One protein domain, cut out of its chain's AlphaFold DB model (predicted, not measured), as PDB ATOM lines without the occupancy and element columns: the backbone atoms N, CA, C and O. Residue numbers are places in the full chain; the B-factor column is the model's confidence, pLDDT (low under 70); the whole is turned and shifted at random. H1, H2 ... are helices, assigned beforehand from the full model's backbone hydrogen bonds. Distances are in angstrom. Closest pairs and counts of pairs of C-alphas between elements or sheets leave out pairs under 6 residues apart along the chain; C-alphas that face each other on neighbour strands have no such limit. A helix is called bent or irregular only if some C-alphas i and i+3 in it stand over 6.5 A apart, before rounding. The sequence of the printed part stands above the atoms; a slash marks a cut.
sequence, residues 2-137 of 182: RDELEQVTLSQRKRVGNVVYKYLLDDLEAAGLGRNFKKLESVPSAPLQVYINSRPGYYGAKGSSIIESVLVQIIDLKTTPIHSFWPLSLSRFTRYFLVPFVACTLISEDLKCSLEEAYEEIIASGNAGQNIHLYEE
ATOM      1  N   ARG A   2     201.873 162.206 210.287       76.81
ATOM      2  CA  ARG A   2     200.878 161.726 211.290       76.81
ATOM      3  C   ARG A   2     201.277 160.416 211.984       76.81
ATOM      4  O   ARG A   2     201.299 160.371 213.209       76.81
ATOM      5  N   ASP A   3     201.647 159.403 211.208       81.62
ATOM      6  CA  ASP A   3     202.040 158.094 211.748       81.62
ATOM      7  C   ASP A   3     203.309 158.197 212.600       81.62
ATOM      8  O   ASP A   3     203.435 157.556 213.636       81.62
ATOM      9  N   GLU A   4     204.249 159.052 212.201       83.81
ATOM     10  CA  GLU A   4     205.493 159.264 212.937       83.81
ATOM     11  C   GLU A   4     205.252 159.978 214.270       83.81
ATOM     12  O   GLU A   4     205.780 159.547 215.296       83.81
ATOM     13  N   LEU A   5     204.384 160.996 214.278       85.69
ATOM     14  CA  LEU A   5     203.931 161.677 215.489       85.69
ATOM     15  C   LEU A   5     203.272 160.695 216.466       85.69
ATOM     16  O   LEU A   5     203.561 160.720 217.662       85.69
ATOM     17  N   GLU A   6     202.414 159.804 215.969       84.38
ATOM     18  CA  GLU A   6     201.788 158.764 216.785       84.38
ATOM     19  C   GLU A   6     202.835 157.795 217.353       84.38
ATOM     20  O   GLU A   6     202.843 157.520 218.555       84.38
ATOM     21  N   GLN A   7     203.792 157.351 216.536       86.19
ATOM     22  CA  GLN A   7     204.872 156.461 216.970       86.19
ATOM     23  C   GLN A   7     205.748 157.093 218.060       86.19
ATOM     24  O   GLN A   7     206.010 156.444 219.076       86.19
ATOM     25  N   VAL A   8     206.183 158.349 217.900       86.88
ATOM     26  CA  VAL A   8     206.984 159.038 218.928       86.88
ATOM     27  C   VAL A   8     206.150 159.427 220.148       86.88
ATOM     28  O   VAL A   8     206.695 159.563 221.240       86.88
ATOM     29  N   THR A   9     204.830 159.547 220.020       85.50
ATOM     30  CA  THR A   9     203.942 159.789 221.166       85.50
ATOM     31  C   THR A   9     203.721 158.511 221.969       85.50
ATOM     32  O   THR A   9     203.860 158.530 223.189       85.50
ATOM     33  N   LEU A  10     203.452 157.377 221.321       83.62
ATOM     34  CA  LEU A  10     203.051 156.136 221.993       83.62
ATOM     35  C   LEU A  10     204.224 155.225 222.377       83.62
ATOM     36  O   LEU A  10     204.129 154.482 223.352       83.62
ATOM     37  N   SER A  11     205.343 155.268 221.649       83.25
ATOM     38  CA  SER A  11     206.433 154.303 221.818       83.25
ATOM     39  C   SER A  11     207.721 154.943 222.325       83.25
ATOM     40  O   SER A  11     208.426 155.653 221.607       83.25
ATOM     41  N   GLN A  12     208.107 154.592 223.555       80.19
ATOM     42  CA  GLN A  12     209.399 155.000 224.115       80.19
ATOM     43  C   GLN A  12     210.572 154.499 223.269       80.19
ATOM     44  O   GLN A  12     211.538 155.231 223.070       80.19
ATOM     45  N   ARG A  13     210.479 153.283 222.713       81.75
ATOM     46  CA  ARG A  13     211.525 152.733 221.840       81.75
ATOM     47  C   ARG A  13     211.722 153.599 220.595       81.75
ATOM     48  O   ARG A  13     212.858 153.830 220.199       81.75
ATOM     49  N   LYS A  14     210.631 154.079 219.993       84.50
ATOM     50  CA  LYS A  14     210.693 154.958 218.817       84.50
ATOM     51  C   LYS A  14     211.254 156.337 219.167       84.50
ATOM     52  O   LYS A  14     212.024 156.874 218.382       84.50
ATOM     53  N   ARG A  15     210.959 156.860 220.364       87.94
ATOM     54  CA  ARG A  15     211.549 158.120 220.855       87.94
ATOM     55  C   ARG A  15     213.050 158.056 221.063       87.94
ATOM     56  O   ARG A  15     213.738 158.984 220.679       87.94
ATOM     57  N   VAL A  16     213.566 156.982 221.656       83.06
ATOM     58  CA  VAL A  16     215.007 156.875 221.955       83.06
ATOM     59  C   VAL A  16     215.867 156.944 220.685       83.06
ATOM     60  O   VAL A  16     216.995 157.418 220.747       83.06
ATOM     61  N   GLY A  17     215.334 156.517 219.536       82.12
ATOM     62  CA  GLY A  17     216.004 156.653 218.240       82.12
ATOM     63  C   GLY A  17     215.803 158.002 217.540       82.12
ATOM     64  O   GLY A  17     216.357 158.195 216.466       82.12
ATOM     65  N   ASN A  18     215.003 158.914 218.096       90.38
ATOM     66  CA  ASN A  18     214.707 160.208 217.490       90.38
ATOM     67  C   ASN A  18     215.723 161.270 217.942       90.38
ATOM     68  O   ASN A  18     215.972 161.435 219.139       90.38
ATOM     69  N   VAL A  19     216.279 162.018 216.989       91.12
ATOM     70  CA  VAL A  19     217.324 163.015 217.264       91.12
ATOM     71  C   VAL A  19     216.842 164.162 218.154       91.12
ATOM     72  O   VAL A  19     217.525 164.521 219.109       91.12
ATOM     73  N   VAL A  20     215.625 164.665 217.944       91.56
ATOM     74  CA  VAL A  20     215.058 165.755 218.757       91.56
ATOM     75  C   VAL A  20     214.883 165.303 220.208       91.56
ATOM     76  O   VAL A  20     215.160 166.051 221.145       91.56
ATOM     77  N   TYR A  21     214.481 164.045 220.412       92.25
ATOM     78  CA  TYR A  21     214.392 163.461 221.750       92.25
ATOM     79  C   TYR A  21     215.767 163.364 222.418       92.25
ATOM     80  O   TYR A  21     215.900 163.666 223.602       92.25
ATOM     81  N   LYS A  22     216.793 162.960 221.660       92.94
ATOM     82  CA  LYS A  22     218.175 162.902 222.141       92.94
ATOM     83  C   LYS A  22     218.679 164.287 222.558       92.94
ATOM     84  O   LYS A  22     219.199 164.404 223.662       92.94
ATOM     85  N   TYR A  23     218.450 165.323 221.753       92.12
ATOM     86  CA  TYR A  23     218.865 166.687 222.090       92.12
ATOM     87  C   TYR A  23     218.177 167.227 223.340       92.12
ATOM     88  O   TYR A  23     218.844 167.802 224.194       92.12
ATOM     89  N   LEU A  24     216.888 166.933 223.541       91.50
ATOM     90  CA  LEU A  24     216.234 167.245 224.812       91.50
ATOM     91  C   LEU A  24     216.941 166.568 226.000       91.50
ATOM     92  O   LEU A  24     217.111 167.185 227.047       91.50
ATOM     93  N   LEU A  25     217.342 165.298 225.880       92.38
ATOM     94  CA  LEU A  25     218.071 164.620 226.958       92.38
ATOM     95  C   LEU A  25     219.457 165.230 227.199       92.38
ATOM     96  O   LEU A  25     219.869 165.322 228.357       92.38
ATOM     97  N   ASP A  26     220.141 165.656 226.139       92.62
ATOM     98  CA  ASP A  26     221.444 166.324 226.207       92.62
ATOM     99  C   ASP A  26     221.324 167.694 226.894       92.62
ATOM    100  O   ASP A  26     222.095 167.997 227.807       92.62
ATOM    101  N   ASP A  27     220.290 168.470 226.566       90.94
ATOM    102  CA  ASP A  27     219.980 169.748 227.218       90.94
ATOM    103  C   ASP A  27     219.698 169.581 228.716       90.94
ATOM    104  O   ASP A  27     220.121 170.390 229.548       90.94
ATOM    105  N   LEU A  28     218.983 168.516 229.090       91.88
ATOM    106  CA  LEU A  28     218.704 168.209 230.492       91.88
ATOM    107  C   LEU A  28     219.964 167.795 231.251       91.88
ATOM    108  O   LEU A  28     220.134 168.169 232.414       91.88
ATOM    109  N   GLU A  29     220.846 167.033 230.611       93.31
ATOM    110  CA  GLU A  29     222.137 166.667 231.180       93.31
ATOM    111  C   GLU A  29     223.024 167.897 231.389       93.31
ATOM    112  O   GLU A  29     223.493 168.114 232.508       93.31
ATOM    113  N   ALA A  30     223.150 168.752 230.372       91.31
ATOM    114  CA  ALA A  30     223.895 170.008 230.443       91.31
ATOM    115  C   ALA A  30     223.352 170.953 231.530       91.31
ATOM    116  O   ALA A  30     224.116 171.650 232.196       91.31
ATOM    117  N   ALA A  31     222.038 170.933 231.773       89.88
ATOM    118  CA  ALA A  31     221.394 171.705 232.833       89.88
ATOM    119  C   ALA A  31     221.481 171.064 234.239       89.88
ATOM    120  O   ALA A  31     220.845 171.552 235.175       89.88
ATOM    121  N   GLY A  32     222.208 169.954 234.416       89.50
ATOM    122  CA  GLY A  32     222.346 169.259 235.706       89.50
ATOM    123  C   GLY A  32     221.101 168.472 236.146       89.50
ATOM    124  O   GLY A  32     221.031 167.945 237.268       89.50
ATOM    125  N   LEU A  33     220.104 168.347 235.265       88.31
ATOM    126  CA  LEU A  33     218.897 167.557 235.505       88.31
ATOM    127  C   LEU A  33     219.118 166.062 235.210       88.31
ATOM    128  O   LEU A  33     218.405 165.211 235.750       88.31
ATOM    129  N   GLY A  34     220.167 165.744 234.450       89.50
ATOM    130  CA  GLY A  34     220.503 164.393 234.005       89.50
ATOM    131  C   GLY A  34     219.588 163.911 232.877       89.50
ATOM    132  O   GLY A  34     218.634 164.581 232.493       89.50
ATOM    133  N   ARG A  35     219.841 162.705 232.364       86.81
ATOM    134  CA  ARG A  35     219.131 162.141 231.200       86.81
ATOM    135  C   ARG A  35     217.798 161.469 231.547       86.81
ATOM    136  O   ARG A  35     217.506 160.357 231.112       86.81
ATOM    137  N   ASN A  36     216.994 162.108 232.392       83.38
ATOM    138  CA  ASN A  36     215.625 161.677 232.665       83.38
ATOM    139  C   ASN A  36     214.732 162.865 233.031       83.38
ATOM    140  O   ASN A  36     215.194 163.904 233.494       83.38
ATOM    141  N   PHE A  37     213.421 162.685 232.888       87.44
ATOM    142  CA  PHE A  37     212.488 163.786 233.095       87.44
ATOM    143  C   PHE A  37     212.027 163.989 234.545       87.44
ATOM    144  O   PHE A  37     211.247 164.904 234.799       87.44
ATOM    145  N   LYS A  38     212.475 163.174 235.516       86.88
ATOM    146  CA  LYS A  38     211.972 163.263 236.903       86.88
ATOM    147  C   LYS A  38     212.284 164.623 237.519       86.88
ATOM    148  O   LYS A  38     211.406 165.245 238.110       86.88
ATOM    149  N   LYS A  39     213.526 165.090 237.354       86.94
ATOM    150  CA  LYS A  39     213.937 166.394 237.881       86.94
ATOM    151  C   LYS A  39     213.261 167.541 237.134       86.94
ATOM    152  O   LYS A  39     212.851 168.505 237.772       86.94
ATOM    153  N   LEU A  40     213.078 167.403 235.817       87.25
ATOM    154  CA  LEU A  40     212.350 168.387 235.019       87.25
ATOM    155  C   LEU A  40     210.908 168.552 235.518       87.25
ATOM    156  O   LEU A  40     210.479 169.679 235.727       87.25
ATOM    157  N   GLU A  41     210.181 167.460 235.768       87.50
ATOM    158  CA  GLU A  41     208.810 167.537 236.297       87.50
ATOM    159  C   GLU A  41     208.761 168.175 237.694       87.50
ATOM    160  O   GLU A  41     207.819 168.896 238.010       87.50
ATOM    161  N   SER A  42     209.783 167.939 238.523       84.31
ATOM    162  CA  SER A  42     209.820 168.431 239.906       84.31
ATOM    163  C   SER A  42     210.086 169.932 240.052       84.31
ATOM    164  O   SER A  42     209.835 170.486 241.121       84.31
ATOM    165  N   VAL A  43     210.597 170.595 239.008       81.31
ATOM    166  CA  VAL A  43     210.866 172.038 239.039       81.31
ATOM    167  C   VAL A  43     209.685 172.828 238.464       81.31
ATOM    168  O   VAL A  43     209.137 172.437 237.429       81.31
ATOM    169  N   PRO A  44     209.294 173.959 239.083       79.56
ATOM    170  CA  PRO A  44     208.141 174.748 238.639       79.56
ATOM    171  C   PRO A  44     208.324 175.307 237.222       79.56
ATOM    172  O   PRO A  44     207.362 175.414 236.465       79.56
ATOM    173  N   SER A  45     209.565 175.600 236.838       81.25
ATOM    174  CA  SER A  45     209.954 176.014 235.493       81.25
ATOM    175  C   SER A  45     211.193 175.242 235.042       81.25
ATOM    176  O   SER A  45     212.053 174.892 235.851       81.25
ATOM    177  N   ALA A  46     211.278 174.942 233.743       85.31
ATOM    178  CA  ALA A  46     212.494 174.367 233.179       85.31
ATOM    179  C   ALA A  46     213.660 175.368 233.271       85.31
ATOM    180  O   ALA A  46     213.422 176.576 233.165       85.31
ATOM    181  N   PRO A  47     214.910 174.887 233.410       88.38
ATOM    182  CA  PRO A  47     216.092 175.721 233.242       88.38
ATOM    183  C   PRO A  47     216.021 176.516 231.939       88.38
ATOM    184  O   PRO A  47     215.528 176.011 230.928       88.38
ATOM    185  N   LEU A  48     216.526 177.752 231.965       84.50
ATOM    186  CA  LEU A  48     216.385 178.691 230.853       84.50
ATOM    187  C   LEU A  48     216.853 178.091 229.522       84.50
ATOM    188  O   LEU A  48     216.155 178.235 228.526       84.50
ATOM    189  N   GLN A  49     217.975 177.367 229.518       84.06
ATOM    190  CA  GLN A  49     218.511 176.768 228.296       84.06
ATOM    191  C   GLN A  49     217.592 175.686 227.718       84.06
ATOM    192  O   GLN A  49     217.283 175.721 226.534       84.06
ATOM    193  N   VAL A  50     217.075 174.788 228.564       86.44
ATOM    194  CA  VAL A  50     216.103 173.756 228.162       86.44
ATOM    195  C   VAL A  50     214.849 174.411 227.587       86.44
ATOM    196  O   VAL A  50     214.303 173.962 226.583       86.44
ATOM    197  N   TYR A  51     214.389 175.497 228.215       85.25
ATOM    198  CA  TYR A  51     213.254 176.261 227.715       85.25
ATOM    199  C   TYR A  51     213.545 176.897 226.355       85.25
ATOM    200  O   TYR A  51     212.732 176.733 225.455       85.25
ATOM    201  N   ILE A  52     214.677 177.588 226.190       81.75
ATOM    202  CA  ILE A  52     215.059 178.243 224.931       81.75
ATOM    203  C   ILE A  52     215.176 177.216 223.803       81.75
ATOM    204  O   ILE A  52     214.548 177.399 222.767       81.75
ATOM    205  N   ASN A  53     215.888 176.112 224.031       83.88
ATOM    206  CA  ASN A  53     216.133 175.090 223.012       83.88
ATOM    207  C   ASN A  53     214.873 174.306 222.622       83.88
ATOM    208  O   ASN A  53     214.788 173.735 221.539       83.88
ATOM    209  N   SER A  54     213.862 174.302 223.492       82.31
ATOM    210  CA  SER A  54     212.559 173.698 223.203       82.31
ATOM    211  C   SER A  54     211.571 174.664 222.543       82.31
ATOM    212  O   SER A  54     210.435 174.283 222.257       82.31
ATOM    213  N   ARG A  55     211.939 175.931 222.328       81.00
ATOM    214  CA  ARG A  55     211.092 176.867 221.585       81.00
ATOM    215  C   ARG A  55     211.468 176.797 220.113       81.00
ATOM    216  O   ARG A  55     212.625 177.040 219.791       81.00
ATOM    217  N   PRO A  56     210.512 176.549 219.206       76.06
ATOM    218  CA  PRO A  56     210.774 176.630 217.781       76.06
ATOM    219  C   PRO A  56     210.962 178.099 217.377       76.06
ATOM    220  O   PRO A  56     210.014 178.778 216.979       76.06
ATOM    221  N   GLY A  57     212.190 178.602 217.521       76.94
ATOM    222  CA  GLY A  57     212.575 179.991 217.270       76.94
ATOM    223  C   GLY A  57     212.199 180.482 215.877       76.94
ATOM    224  O   GLY A  57     211.714 181.605 215.718       76.94
ATOM    225  N   TYR A  58     212.308 179.580 214.902       77.44
ATOM    226  CA  TYR A  58     211.882 179.754 213.515       77.44
ATOM    227  C   TYR A  58     210.413 180.195 213.385       77.44
ATOM    228  O   TYR A  58     210.102 181.154 212.686       77.44
ATOM    229  N   TYR A  59     209.499 179.560 214.127       82.00
ATOM    230  CA  TYR A  59     208.058 179.843 214.070       82.00
ATOM    231  C   TYR A  59     207.577 180.844 215.137       82.00
ATOM    232  O   TYR A  59     206.434 181.313 215.101       82.00
ATOM    233  N   GLY A  60     208.430 181.169 216.110       80.69
ATOM    234  CA  GLY A  60     208.117 182.099 217.189       80.69
ATOM    235  C   GLY A  60     207.013 181.607 218.130       80.69
ATOM    236  O   GLY A  60     206.548 180.464 218.077       80.69
ATOM    237  N   ALA A  61     206.578 182.488 219.035       78.44
ATOM    238  CA  ALA A  61     205.563 182.155 220.038       78.44
ATOM    239  C   ALA A  61     204.202 181.821 219.401       78.44
ATOM    240  O   ALA A  61     203.548 180.872 219.823       78.44
ATOM    241  N   LYS A  62     203.809 182.552 218.349       81.06
ATOM    242  CA  LYS A  62     202.557 182.321 217.618       81.06
ATOM    243  C   LYS A  62     202.511 180.931 216.984       81.06
ATOM    244  O   LYS A  62     201.563 180.190 217.230       81.06
ATOM    245  N   GLY A  63     203.538 180.554 216.220       83.56
ATOM    246  CA  GLY A  63     203.583 179.231 215.602       83.56
ATOM    247  C   GLY A  63     203.706 178.103 216.627       83.56
ATOM    248  O   GLY A  63     203.018 177.095 216.495       83.56
ATOM    249  N   SER A  64     204.469 178.312 217.709       83.50
ATOM    250  CA  SER A  64     204.522 177.367 218.840       83.50
ATOM    251  C   SER A  64     203.130 177.081 219.408       83.50
ATOM    252  O   SER A  64     202.767 175.921 219.589       83.50
ATOM    253  N   SER A  65     202.336 178.130 219.652       82.00
ATOM    254  CA  SER A  65     200.976 178.000 220.183       82.00
ATOM    255  C   SER A  65     200.048 177.273 219.213       82.00
ATOM    256  O   SER A  65     199.271 176.428 219.643       82.00
ATOM    257  N   ILE A  66     200.147 177.547 217.907       84.31
ATOM    258  CA  ILE A  66     199.357 176.841 216.888       84.31
ATOM    259  C   ILE A  66     199.699 175.346 216.890       84.31
ATOM    260  O   ILE A  66     198.792 174.517 216.953       84.31
ATOM    261  N   ILE A  67     200.991 174.997 216.880       88.50
ATOM    262  CA  ILE A  67     201.447 173.602 216.931       88.50
ATOM    263  C   ILE A  67     200.949 172.925 218.217       88.50
ATOM    264  O   ILE A  67     200.362 171.846 218.149       88.50
ATOM    265  N   GLU A  68     201.121 173.560 219.382       85.19
ATOM    266  CA  GLU A  68     200.668 173.026 220.675       85.19
ATOM    267  C   GLU A  68     199.145 172.794 220.691       85.19
ATOM    268  O   GLU A  68     198.686 171.727 221.108       85.19
ATOM    269  N   SER A  69     198.351 173.739 220.177       80.50
ATOM    270  CA  SER A  69     196.892 173.607 220.091       80.50
ATOM    271  C   SER A  69     196.452 172.476 219.162       80.50
ATOM    272  O   SER A  69     195.529 171.737 219.506       80.50
ATOM    273  N   VAL A  70     197.109 172.307 218.013       84.88
ATOM    274  CA  VAL A  70     196.812 171.221 217.067       84.88
ATOM    275  C   VAL A  70     197.189 169.863 217.662       84.88
ATOM    276  O   VAL A  70     196.398 168.922 217.605       84.88
ATOM    277  N   LEU A  71     198.354 169.760 218.306       85.69
ATOM    278  CA  LEU A  71     198.815 168.524 218.944       85.69
ATOM    279  C   LEU A  71     197.826 168.013 219.995       85.69
ATOM    280  O   LEU A  71     197.503 166.829 220.012       85.69
ATOM    281  N   VAL A  72     197.283 168.900 220.827       75.44
ATOM    282  CA  VAL A  72     196.306 168.520 221.865       75.44
ATOM    283  C   VAL A  72     194.961 168.069 221.285       75.44
ATOM    284  O   VAL A  72     194.207 167.363 221.952       75.44
ATOM    285  N   GLN A  73     194.644 168.428 220.041       75.44
ATOM    286  CA  GLN A  73     193.463 167.905 219.353       75.44
ATOM    287  C   GLN A  73     193.710 166.539 218.709       75.44
ATOM    288  O   GLN A  73     192.780 165.738 218.633       75.44
ATOM    289  N   ILE A  74     194.937 166.278 218.250       78.88
ATOM    290  CA  ILE A  74     195.306 165.037 217.555       78.88
ATOM    291  C   ILE A  74     195.623 163.907 218.538       78.88
ATOM    292  O   ILE A  74     195.311 162.750 218.257       78.88
ATOM    293  N   ILE A  75     196.242 164.220 219.677       77.94
ATOM    294  CA  ILE A  75     196.575 163.223 220.694       77.94
ATOM    295  C   ILE A  75     195.292 162.836 221.431       77.94
ATOM    296  O   ILE A  75     194.757 163.610 222.226       77.94
ATOM    297  N   ASP A  76     194.810 161.618 221.190       74.69
ATOM    298  CA  ASP A  76     193.676 161.080 221.932       74.69
ATOM    299  C   ASP A  76     194.112 160.655 223.339       74.69
ATOM    300  O   ASP A  76     194.794 159.654 223.563       74.69
ATOM    301  N   LEU A  77     193.679 161.442 224.315       66.19
ATOM    302  CA  LEU A  77     194.010 161.285 225.726       66.19
ATOM    303  C   LEU A  77     193.340 160.080 226.379       66.19
ATOM    304  O   LEU A  77     193.814 159.594 227.407       66.19
ATOM    305  N   LYS A  78     192.255 159.570 225.788       67.81
ATOM    306  CA  LYS A  78     191.592 158.363 226.287       67.81
ATOM    307  C   LYS A  78     192.412 157.128 225.943       67.81
ATOM    308  O   LYS A  78     192.533 156.235 226.785       67.81
ATOM    309  N   THR A  79     192.999 157.089 224.754       72.75
ATOM    310  CA  THR A  79     193.736 155.923 224.249       72.75
ATOM    311  C   THR A  79     195.242 156.014 224.475       72.75
ATOM    312  O   THR A  79     195.891 154.976 224.573       72.75
ATOM    313  N   THR A  80     195.804 157.214 224.656       76.88
ATOM    314  CA  THR A  80     197.236 157.385 224.940       76.88
ATOM    315  C   THR A  80     197.589 156.817 226.323       76.88
ATOM    316  O   THR A  80     197.064 157.284 227.341       76.88
ATOM    317  N   PRO A  81     198.502 155.832 226.412       78.44
ATOM    318  CA  PRO A  81     198.908 155.276 227.697       78.44
ATOM    319  C   PRO A  81     199.653 156.296 228.572       78.44
ATOM    320  O   PRO A  81     200.504 157.036 228.093       78.44
ATOM    321  N   ILE A  82     199.404 156.311 229.886       71.56
ATOM    322  CA  ILE A  82     200.019 157.290 230.815       71.56
ATOM    323  C   ILE A  82     201.552 157.188 230.840       71.56
ATOM    324  O   ILE A  82     202.260 158.184 230.997       71.56
ATOM    325  N   HIS A  83     202.084 155.980 230.667       78.00
ATOM    326  CA  HIS A  83     203.524 155.729 230.615       78.00
ATOM    327  C   HIS A  83     204.188 156.283 229.343       78.00
ATOM    328  O   HIS A  83     205.413 156.343 229.277       78.00
ATOM    329  N   SER A  84     203.408 156.744 228.360       80.81
ATOM    330  CA  SER A  84     203.920 157.350 227.133       80.81
ATOM    331  C   SER A  84     204.625 158.685 227.358       80.81
ATOM    332  O   SER A  84     205.541 159.008 226.613       80.81
ATOM    333  N   PHE A  85     204.244 159.445 228.380       82.50
ATOM    334  CA  PHE A  85     204.843 160.751 228.679       82.50
ATOM    335  C   PHE A  85     205.382 160.853 230.112       82.50
ATOM    336  O   PHE A  85     206.071 161.816 230.439       82.50
ATOM    337  N   TRP A  86     205.148 159.841 230.955       79.62
ATOM    338  CA  TRP A  86     205.712 159.782 232.304       79.62
ATOM    339  C   TRP A  86     207.258 159.821 232.282       79.62
ATOM    340  O   TRP A  86     207.875 159.166 231.440       79.62
ATOM    341  N   PRO A  87     207.918 160.536 233.214       84.50
ATOM    342  CA  PRO A  87     207.359 161.228 234.380       84.50
ATOM    343  C   PRO A  87     206.806 162.627 234.111       84.50
ATOM    344  O   PRO A  87     206.292 163.225 235.051       84.50
ATOM    345  N   LEU A  88     206.864 163.135 232.877       85.31
ATOM    346  CA  LEU A  88     206.291 164.440 232.565       85.31
ATOM    347  C   LEU A  88     204.765 164.411 232.581       85.31
ATOM    348  O   LEU A  88     204.127 163.395 232.293       85.31
ATOM    349  N   SER A  89     204.173 165.566 232.861       83.38
ATOM    350  CA  SER A  89     202.807 165.843 232.421       83.38
ATOM    351  C   SER A  89     202.743 165.940 230.893       83.38
ATOM    352  O   SER A  89     203.713 166.327 230.240       83.38
ATOM    353  N   LEU A  90     201.576 165.644 230.314       81.75
ATOM    354  CA  LEU A  90     201.357 165.796 228.874       81.75
ATOM    355  C   LEU A  90     201.717 167.200 228.387       81.75
ATOM    356  O   LEU A  90     202.402 167.319 227.386       81.75
ATOM    357  N   SER A  91     201.312 168.257 229.098       82.62
ATOM    358  CA  SER A  91     201.637 169.631 228.691       82.62
ATOM    359  C   SER A  91     203.148 169.850 228.583       82.62
ATOM    360  O   SER A  91     203.621 170.420 227.603       82.62
ATOM    361  N   ARG A  92     203.927 169.347 229.548       86.88
ATOM    362  CA  ARG A  92     205.387 169.470 229.512       86.88
ATOM    363  C   ARG A  92     206.001 168.588 228.436       86.88
ATOM    364  O   ARG A  92     206.905 169.037 227.745       86.88
ATOM    365  N   PHE A  93     205.496 167.376 228.246       88.81
ATOM    366  CA  PHE A  93     205.937 166.505 227.161       88.81
ATOM    367  C   PHE A  93     205.651 167.117 225.779       88.81
ATOM    368  O   PHE A  93     206.528 167.148 224.919       88.81
ATOM    369  N   THR A  94     204.463 167.690 225.589       88.56
ATOM    370  CA  THR A  94     204.097 168.410 224.370       88.56
ATOM    371  C   THR A  94     205.024 169.596 224.147       88.56
ATOM    372  O   THR A  94     205.606 169.719 223.076       88.56
ATOM    373  N   ARG A  95     205.225 170.432 225.169       87.69
ATOM    374  CA  ARG A  95     206.041 171.643 225.067       87.69
ATOM    375  C   ARG A  95     207.520 171.373 224.814       87.69
ATOM    376  O   ARG A  95     208.110 172.044 223.980       87.69
ATOM    377  N   TYR A  96     208.117 170.446 225.557       89.75
ATOM    378  CA  TYR A  96     209.566 170.226 225.526       89.75
ATOM    379  C   TYR A  96     210.004 169.213 224.470       89.75
ATOM    380  O   TYR A  96     211.178 169.175 224.130       89.75
ATOM    381  N   PHE A  97     209.088 168.393 223.945       91.50
ATOM    382  CA  PHE A  97     209.430 167.397 222.933       91.50
ATOM    383  C   PHE A  97     208.565 167.484 221.678       91.50
ATOM    384  O   PHE A  97     209.109 167.677 220.596       91.50
ATOM    385  N   LEU A  98     207.236 167.358 221.782       91.69
ATOM    386  CA  LEU A  98     206.401 167.233 220.577       91.69
ATOM    387  C   LEU A  98     206.369 168.507 219.725       91.69
ATOM    388  O   LEU A  98     206.374 168.410 218.503       91.69
ATOM    389  N   VAL A  99     206.359 169.687 220.348       91.50
ATOM    390  CA  VAL A  99     206.420 170.970 219.633       91.50
ATOM    391  C   VAL A  99     207.753 171.109 218.878       91.50
ATOM    392  O   VAL A  99     207.695 171.304 217.664       91.50
ATOM    393  N   PRO A 100     208.936 170.941 219.513       91.88
ATOM    394  CA  PRO A 100     210.212 170.867 218.797       91.88
ATOM    395  C   PRO A 100     210.247 169.810 217.697       91.88
ATOM    396  O   PRO A 100     210.738 170.087 216.609       91.88
ATOM    397  N   PHE A 101     209.706 168.616 217.957       93.38
ATOM    398  CA  PHE A 101     209.680 167.523 216.989       93.38
ATOM    399  C   PHE A 101     208.900 167.913 215.732       93.38
ATOM    400  O   PHE A 101     209.450 167.840 214.637       93.38
ATOM    401  N   VAL A 102     207.663 168.400 215.884       92.88
ATOM    402  CA  VAL A 102     206.845 168.847 214.746       92.88
ATOM    403  C   VAL A 102     207.517 169.999 214.010       92.88
ATOM    404  O   VAL A 102     207.555 169.986 212.785       92.88
ATOM    405  N   ALA A 103     208.080 170.970 214.730       91.81
ATOM    406  CA  ALA A 103     208.788 172.077 214.098       91.81
ATOM    407  C   ALA A 103     209.994 171.596 213.273       91.81
ATOM    408  O   ALA A 103     210.149 172.034 212.138       91.81
ATOM    409  N   CYS A 104     210.796 170.658 213.794       93.06
ATOM    410  CA  CYS A 104     211.911 170.070 213.046       93.06
ATOM    411  C   CYS A 104     211.416 169.321 211.809       93.06
ATOM    412  O   CYS A 104     212.021 169.439 210.751       93.06
ATOM    413  N   THR A 105     210.315 168.572 211.918       93.44
ATOM    414  CA  THR A 105     209.729 167.865 210.773       93.44
ATOM    415  C   THR A 105     209.277 168.840 209.688       93.44
ATOM    416  O   THR A 105     209.610 168.631 208.527       93.44
ATOM    417  N   LEU A 106     208.584 169.923 210.052       91.94
ATOM    418  CA  LEU A 106     208.141 170.940 209.093       91.94
ATOM    419  C   LEU A 106     209.331 171.635 208.411       91.94
ATOM    420  O   LEU A 106     209.353 171.744 207.191       91.94
ATOM    421  N   ILE A 107     210.356 172.025 209.174       90.88
ATOM    422  CA  ILE A 107     211.566 172.662 208.628       90.88
ATOM    423  C   ILE A 107     212.340 171.695 207.726       90.88
ATOM    424  O   ILE A 107     212.764 172.077 206.641       90.88
ATOM    425  N   SER A 108     212.501 170.438 208.143       93.38
ATOM    426  CA  SER A 108     213.155 169.392 207.348       93.38
ATOM    427  C   SER A 108     212.420 169.156 206.025       93.38
ATOM    428  O   SER A 108     213.052 169.064 204.969       93.38
ATOM    429  N   GLU A 109     211.084 169.128 206.051       93.12
ATOM    430  CA  GLU A 109     210.260 169.014 204.849       93.12
ATOM    431  C   GLU A 109     210.375 170.251 203.943       93.12
ATOM    432  O   GLU A 109     210.469 170.084 202.722       93.12
ATOM    433  N   ASP A 110     210.403 171.460 204.506       91.94
ATOM    434  CA  ASP A 110     210.479 172.725 203.762       91.94
ATOM    435  C   ASP A 110     211.864 172.946 203.135       91.94
ATOM    436  O   ASP A 110     211.974 173.260 201.947       91.94
ATOM    437  N   LEU A 111     212.930 172.741 203.913       90.25
ATOM    438  CA  LEU A 111     214.320 172.996 203.517       90.25
ATOM    439  C   LEU A 111     215.008 171.786 202.872       90.25
ATOM    440  O   LEU A 111     216.124 171.914 202.374       90.25
ATOM    441  N   LYS A 112     214.350 170.619 202.856       94.25
ATOM    442  CA  LYS A 112     214.906 169.347 202.357       94.25
ATOM    443  C   LYS A 112     216.218 168.961 203.053       94.25
ATOM    444  O   LYS A 112     217.137 168.462 202.406       94.25
ATOM    445  N   CYS A 113     216.280 169.171 204.365       92.94
ATOM    446  CA  CYS A 113     217.426 168.848 205.214       92.94
ATOM    447  C   CYS A 113     217.109 167.713 206.203       92.94
ATOM    448  O   CYS A 113     215.972 167.247 206.301       92.94
ATOM    449  N   SER A 114     218.118 167.236 206.926       94.50
ATOM    450  CA  SER A 114     217.963 166.277 208.026       94.50
ATOM    451  C   SER A 114     217.249 166.890 209.241       94.50
ATOM    452  O   SER A 114     217.130 168.109 209.367       94.50
ATOM    453  N   LEU A 115     216.769 166.051 210.167       92.31
ATOM    454  CA  LEU A 115     216.169 166.540 211.417       92.31
ATOM    455  C   LEU A 115     217.211 167.213 212.323       92.31
ATOM    456  O   LEU A 115     216.867 168.109 213.086       92.31
ATOM    457  N   GLU A 116     218.467 166.781 212.234       93.31
ATOM    458  CA  GLU A 116     219.620 167.393 212.884       93.31
ATOM    459  C   GLU A 116     219.799 168.841 212.411       93.31
ATOM    460  O   GLU A 116     219.777 169.753 213.234       93.31
ATOM    461  N   GLU A 117     219.889 169.052 211.096       92.19
ATOM    462  CA  GLU A 117     220.012 170.384 210.490       92.19
ATOM    463  C   GLU A 117     218.778 171.250 210.783       92.19
ATOM    464  O   GLU A 117     218.900 172.431 211.092       92.19
ATOM    465  N   ALA A 118     217.577 170.666 210.751       92.25
ATOM    466  CA  ALA A 118     216.348 171.375 211.096       92.25
ATOM    467  C   ALA A 118     216.310 171.816 212.569       92.25
ATOM    468  O   ALA A 118     215.800 172.892 212.885       92.25
ATOM    469  N   TYR A 119     216.847 171.004 213.482       90.38
ATOM    470  CA  TYR A 119     216.964 171.378 214.888       90.38
ATOM    471  C   TYR A 119     217.989 172.500 215.079       90.38
ATOM    472  O   TYR A 119     217.712 173.463 215.790       90.38
ATOM    473  N   GLU A 120     219.143 172.420 214.414       90.19
ATOM    474  CA  GLU A 120     220.125 173.511 214.407       90.19
ATOM    475  C   GLU A 120     219.506 174.812 213.886       90.19
ATOM    476  O   GLU A 120     219.712 175.863 214.489       90.19
ATOM    477  N   GLU A 121     218.667 174.738 212.850       89.19
ATOM    478  CA  GLU A 121     217.934 175.888 212.320       89.19
ATOM    479  C   GLU A 121     216.942 176.467 213.340       89.19
ATOM    480  O   GLU A 121     216.868 177.684 213.502       89.19
ATOM    481  N   ILE A 122     216.225 175.628 214.101       87.12
ATOM    482  CA  ILE A 122     215.370 176.093 215.208       87.12
ATOM    483  C   ILE A 122     216.167 176.932 216.211       87.12
ATOM    484  O   ILE A 122     215.688 177.990 216.636       87.12
ATOM    485  N   ILE A 123     217.358 176.461 216.587       86.38
ATOM    486  CA  ILE A 123     218.226 177.127 217.561       86.38
ATOM    487  C   ILE A 123     218.825 178.406 216.967       86.38
ATOM    488  O   ILE A 123     218.757 179.464 217.597       86.38
ATOM    489  N   ALA A 124     219.370 178.331 215.751       85.75
ATOM    490  CA  ALA A 124     220.016 179.442 215.054       85.75
ATOM    491  C   ALA A 124     219.035 180.578 214.750       85.75
ATOM    492  O   ALA A 124     219.364 181.753 214.923       85.75
ATOM    493  N   SER A 125     217.800 180.232 214.383       81.00
ATOM    494  CA  SER A 125     216.727 181.195 214.173       81.00
ATOM    495  C   SER A 125     216.334 181.934 215.453       81.00
ATOM    496  O   SER A 125     215.758 183.014 215.361       81.00
ATOM    497  N   GLY A 126     216.652 181.424 216.649       75.81
ATOM    498  CA  GLY A 126     216.515 182.137 217.922       75.81
ATOM    499  C   GLY A 126     215.128 182.754 218.147       75.81
ATOM    500  O   GLY A 126     214.190 182.078 218.552       75.81
ATOM    501  N   ASN A 127     214.994 184.061 217.897       73.00
ATOM    502  CA  ASN A 127     213.729 184.802 218.003       73.00
ATOM    503  C   ASN A 127     213.199 185.322 216.650       73.00
ATOM    504  O   ASN A 127     212.284 186.143 216.634       73.00
ATOM    505  N   ALA A 128     213.739 184.876 215.515       76.25
ATOM    506  CA  ALA A 128     213.360 185.336 214.178       76.25
ATOM    507  C   ALA A 128     211.846 185.247 213.948       76.25
ATOM    508  O   ALA A 128     211.221 186.231 213.546       76.25
ATOM    509  N   GLY A 129     211.223 184.130 214.328       73.69
ATOM    510  CA  GLY A 129     209.779 183.955 214.223       73.69
ATOM    511  C   GLY A 129     208.967 184.929 215.082       73.69
ATOM    512  O   GLY A 129     207.834 185.229 214.732       73.69
ATOM    513  N   GLN A 130     209.518 185.481 216.172       72.19
ATOM    514  CA  GLN A 130     208.831 186.522 216.957       72.19
ATOM    515  C   GLN A 130     208.753 187.852 216.200       72.19
ATOM    516  O   GLN A 130     207.791 188.593 216.382       72.19
ATOM    517  N   ASN A 131     209.732 188.134 215.338       73.62
ATOM    518  CA  ASN A 131     209.761 189.346 214.522       73.62
ATOM    519  C   ASN A 131     208.925 189.200 213.239       73.62
ATOM    520  O   ASN A 131     208.386 190.185 212.746       73.62
ATOM    521  N   ILE A 132     208.814 187.979 212.705       73.88
ATOM    522  CA  ILE A 132     208.074 187.681 211.466       73.88
ATOM    523  C   ILE A 132     206.588 187.416 211.756       73.88
ATOM    524  O   ILE A 132     205.709 187.885 211.037       73.88
ATOM    525  N   HIS A 133     206.294 186.674 212.825       68.88
ATOM    526  CA  HIS A 133     204.943 186.287 213.221       68.88
ATOM    527  C   HIS A 133     204.543 187.009 214.506       68.88
ATOM    528  O   HIS A 133     204.479 186.409 215.584       68.88
ATOM    529  N   LEU A 134     204.264 188.308 214.370       67.75
ATOM    530  CA  LEU A 134     203.832 189.153 215.480       67.75
ATOM    531  C   LEU A 134     202.629 188.523 216.199       67.75
ATOM    532  O   LEU A 134     201.628 188.134 215.588       67.75
ATOM    533  N   TYR A 135     202.763 188.399 217.516       61.94
ATOM    534  CA  TYR A 135     201.700 187.947 218.399       61.94
ATOM    535  C   TYR A 135     200.880 189.170 218.807       61.94
ATOM    536  O   TYR A 135     201.232 189.876 219.750       61.94
ATOM    537  N   GLU A 136     199.817 189.467 218.066       66.06
ATOM    538  CA  GLU A 136     198.869 190.504 218.469       66.06
ATOM    539  C   GLU A 136     197.948 189.940 219.560       66.06
ATOM    540  O   GLU A 136     197.320 188.900 219.368       66.06
ATOM    541  N   GLU A 137     197.835 190.618 220.708       55.12
ATOM    542  CA  GLU A 137     196.966 190.188 221.824       55.12
ATOM    543  C   GLU A 137     195.486 190.030 221.420       55.12
ATOM    544  O   GLU A 137     194.744 189.310 222.085       55.12
TER     545      GLU A 137
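This is residues 2 to 137 of the 182 residues of the protein "RTC4 domain-containing protein" of Serpula lacrymans var. lacrymans (strain S7.9) (UniProt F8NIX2). One long helix, H7, runs through the middle of a rounded body of helices, with H6 crossing one side of it and H3 and H8 packed on the other. H5 packs on H3, the short H9 sits at the first end of H6, H1 and H2 lie on a further side, and H4 is a small piece at the rim. The printed part has 136 residues with nine named helices, H1 to H9 in chain order, and no named strand; the class is all helix. It is compact, with a radius of gyration of the C-alphas of 14.3 A and spans of 37 by 34 by 33 A.

The hub is H7, residues 90 to 111, which touches four helices. It has a kink of 33 degrees near residue 97 and is only just irregular, C-alphas 96 and 99 being 6.7 A apart. H6, residues 60 to 74, touches residues 94 to 102 of H7, only just about perpendicular at 70.0 degrees; the closest C-alphas, of Glu 68 and Val 99, are 6.2 A apart. H8, residues 115 to 124, touches residues 100 to 108 of H7, about perpendicular at 77 degrees, closest at the C-alphas of Cys 104 and Ala 118, 5.0 A. H3, residues 19 to 30, touches H7 with residues 20 to 24 at a steep tilt of 52 degrees, opposite ways; the closest C-alphas are those of Val 20 and Phe 101, 5.9 A. H1, residues 2 to 10, only just touches H7, with 3 pairs of C-alphas within 8 A, the closest being Leu 5 and Val 102, 7.8 A. H5, residues 48 to 53, touches H3 at a shallow tilt of 17 degrees, opposite ways, with the C-alphas of Asp 27 and Val 50 closest at 5.7 A. H9, residues 128 to 132, touches residues 60 to 63 of H6, closest at the C-alphas of Gly 60 and Gly 129, 3.9 A. H2, residues 12 to 16, touches H1 only at the corner, with the C-alphas of Val 8 and Arg 15 closest at 5.0 A. H4, residues 38 to 42, touches no helix. Every O i to N i+4 pair is within hydrogen-bond range in H1 to H6, H8 and H9; in H7 16 of 18 are.

H7 is 29.4 A long, from C-alpha 90 at (201.357, 165.796, 228.874) to C-alpha 111 at (214.320, 172.996, 203.517). H6 measures 21.3 A, H3 16.3 A, H8 13.9 A and H1 12.3 A; H1 begins at C-alpha 2, (200.878, 161.726, 211.290).

The C-alphas of Arg 13 and Glu 137 are the two farthest apart, 40.2 A. The printed part has no cut. The link from H6 to H7, residues 75 to 89, is long. The mean pLDDT of the printed part is 84.2; residues 77 to 78 and 133 to 137 are under 70.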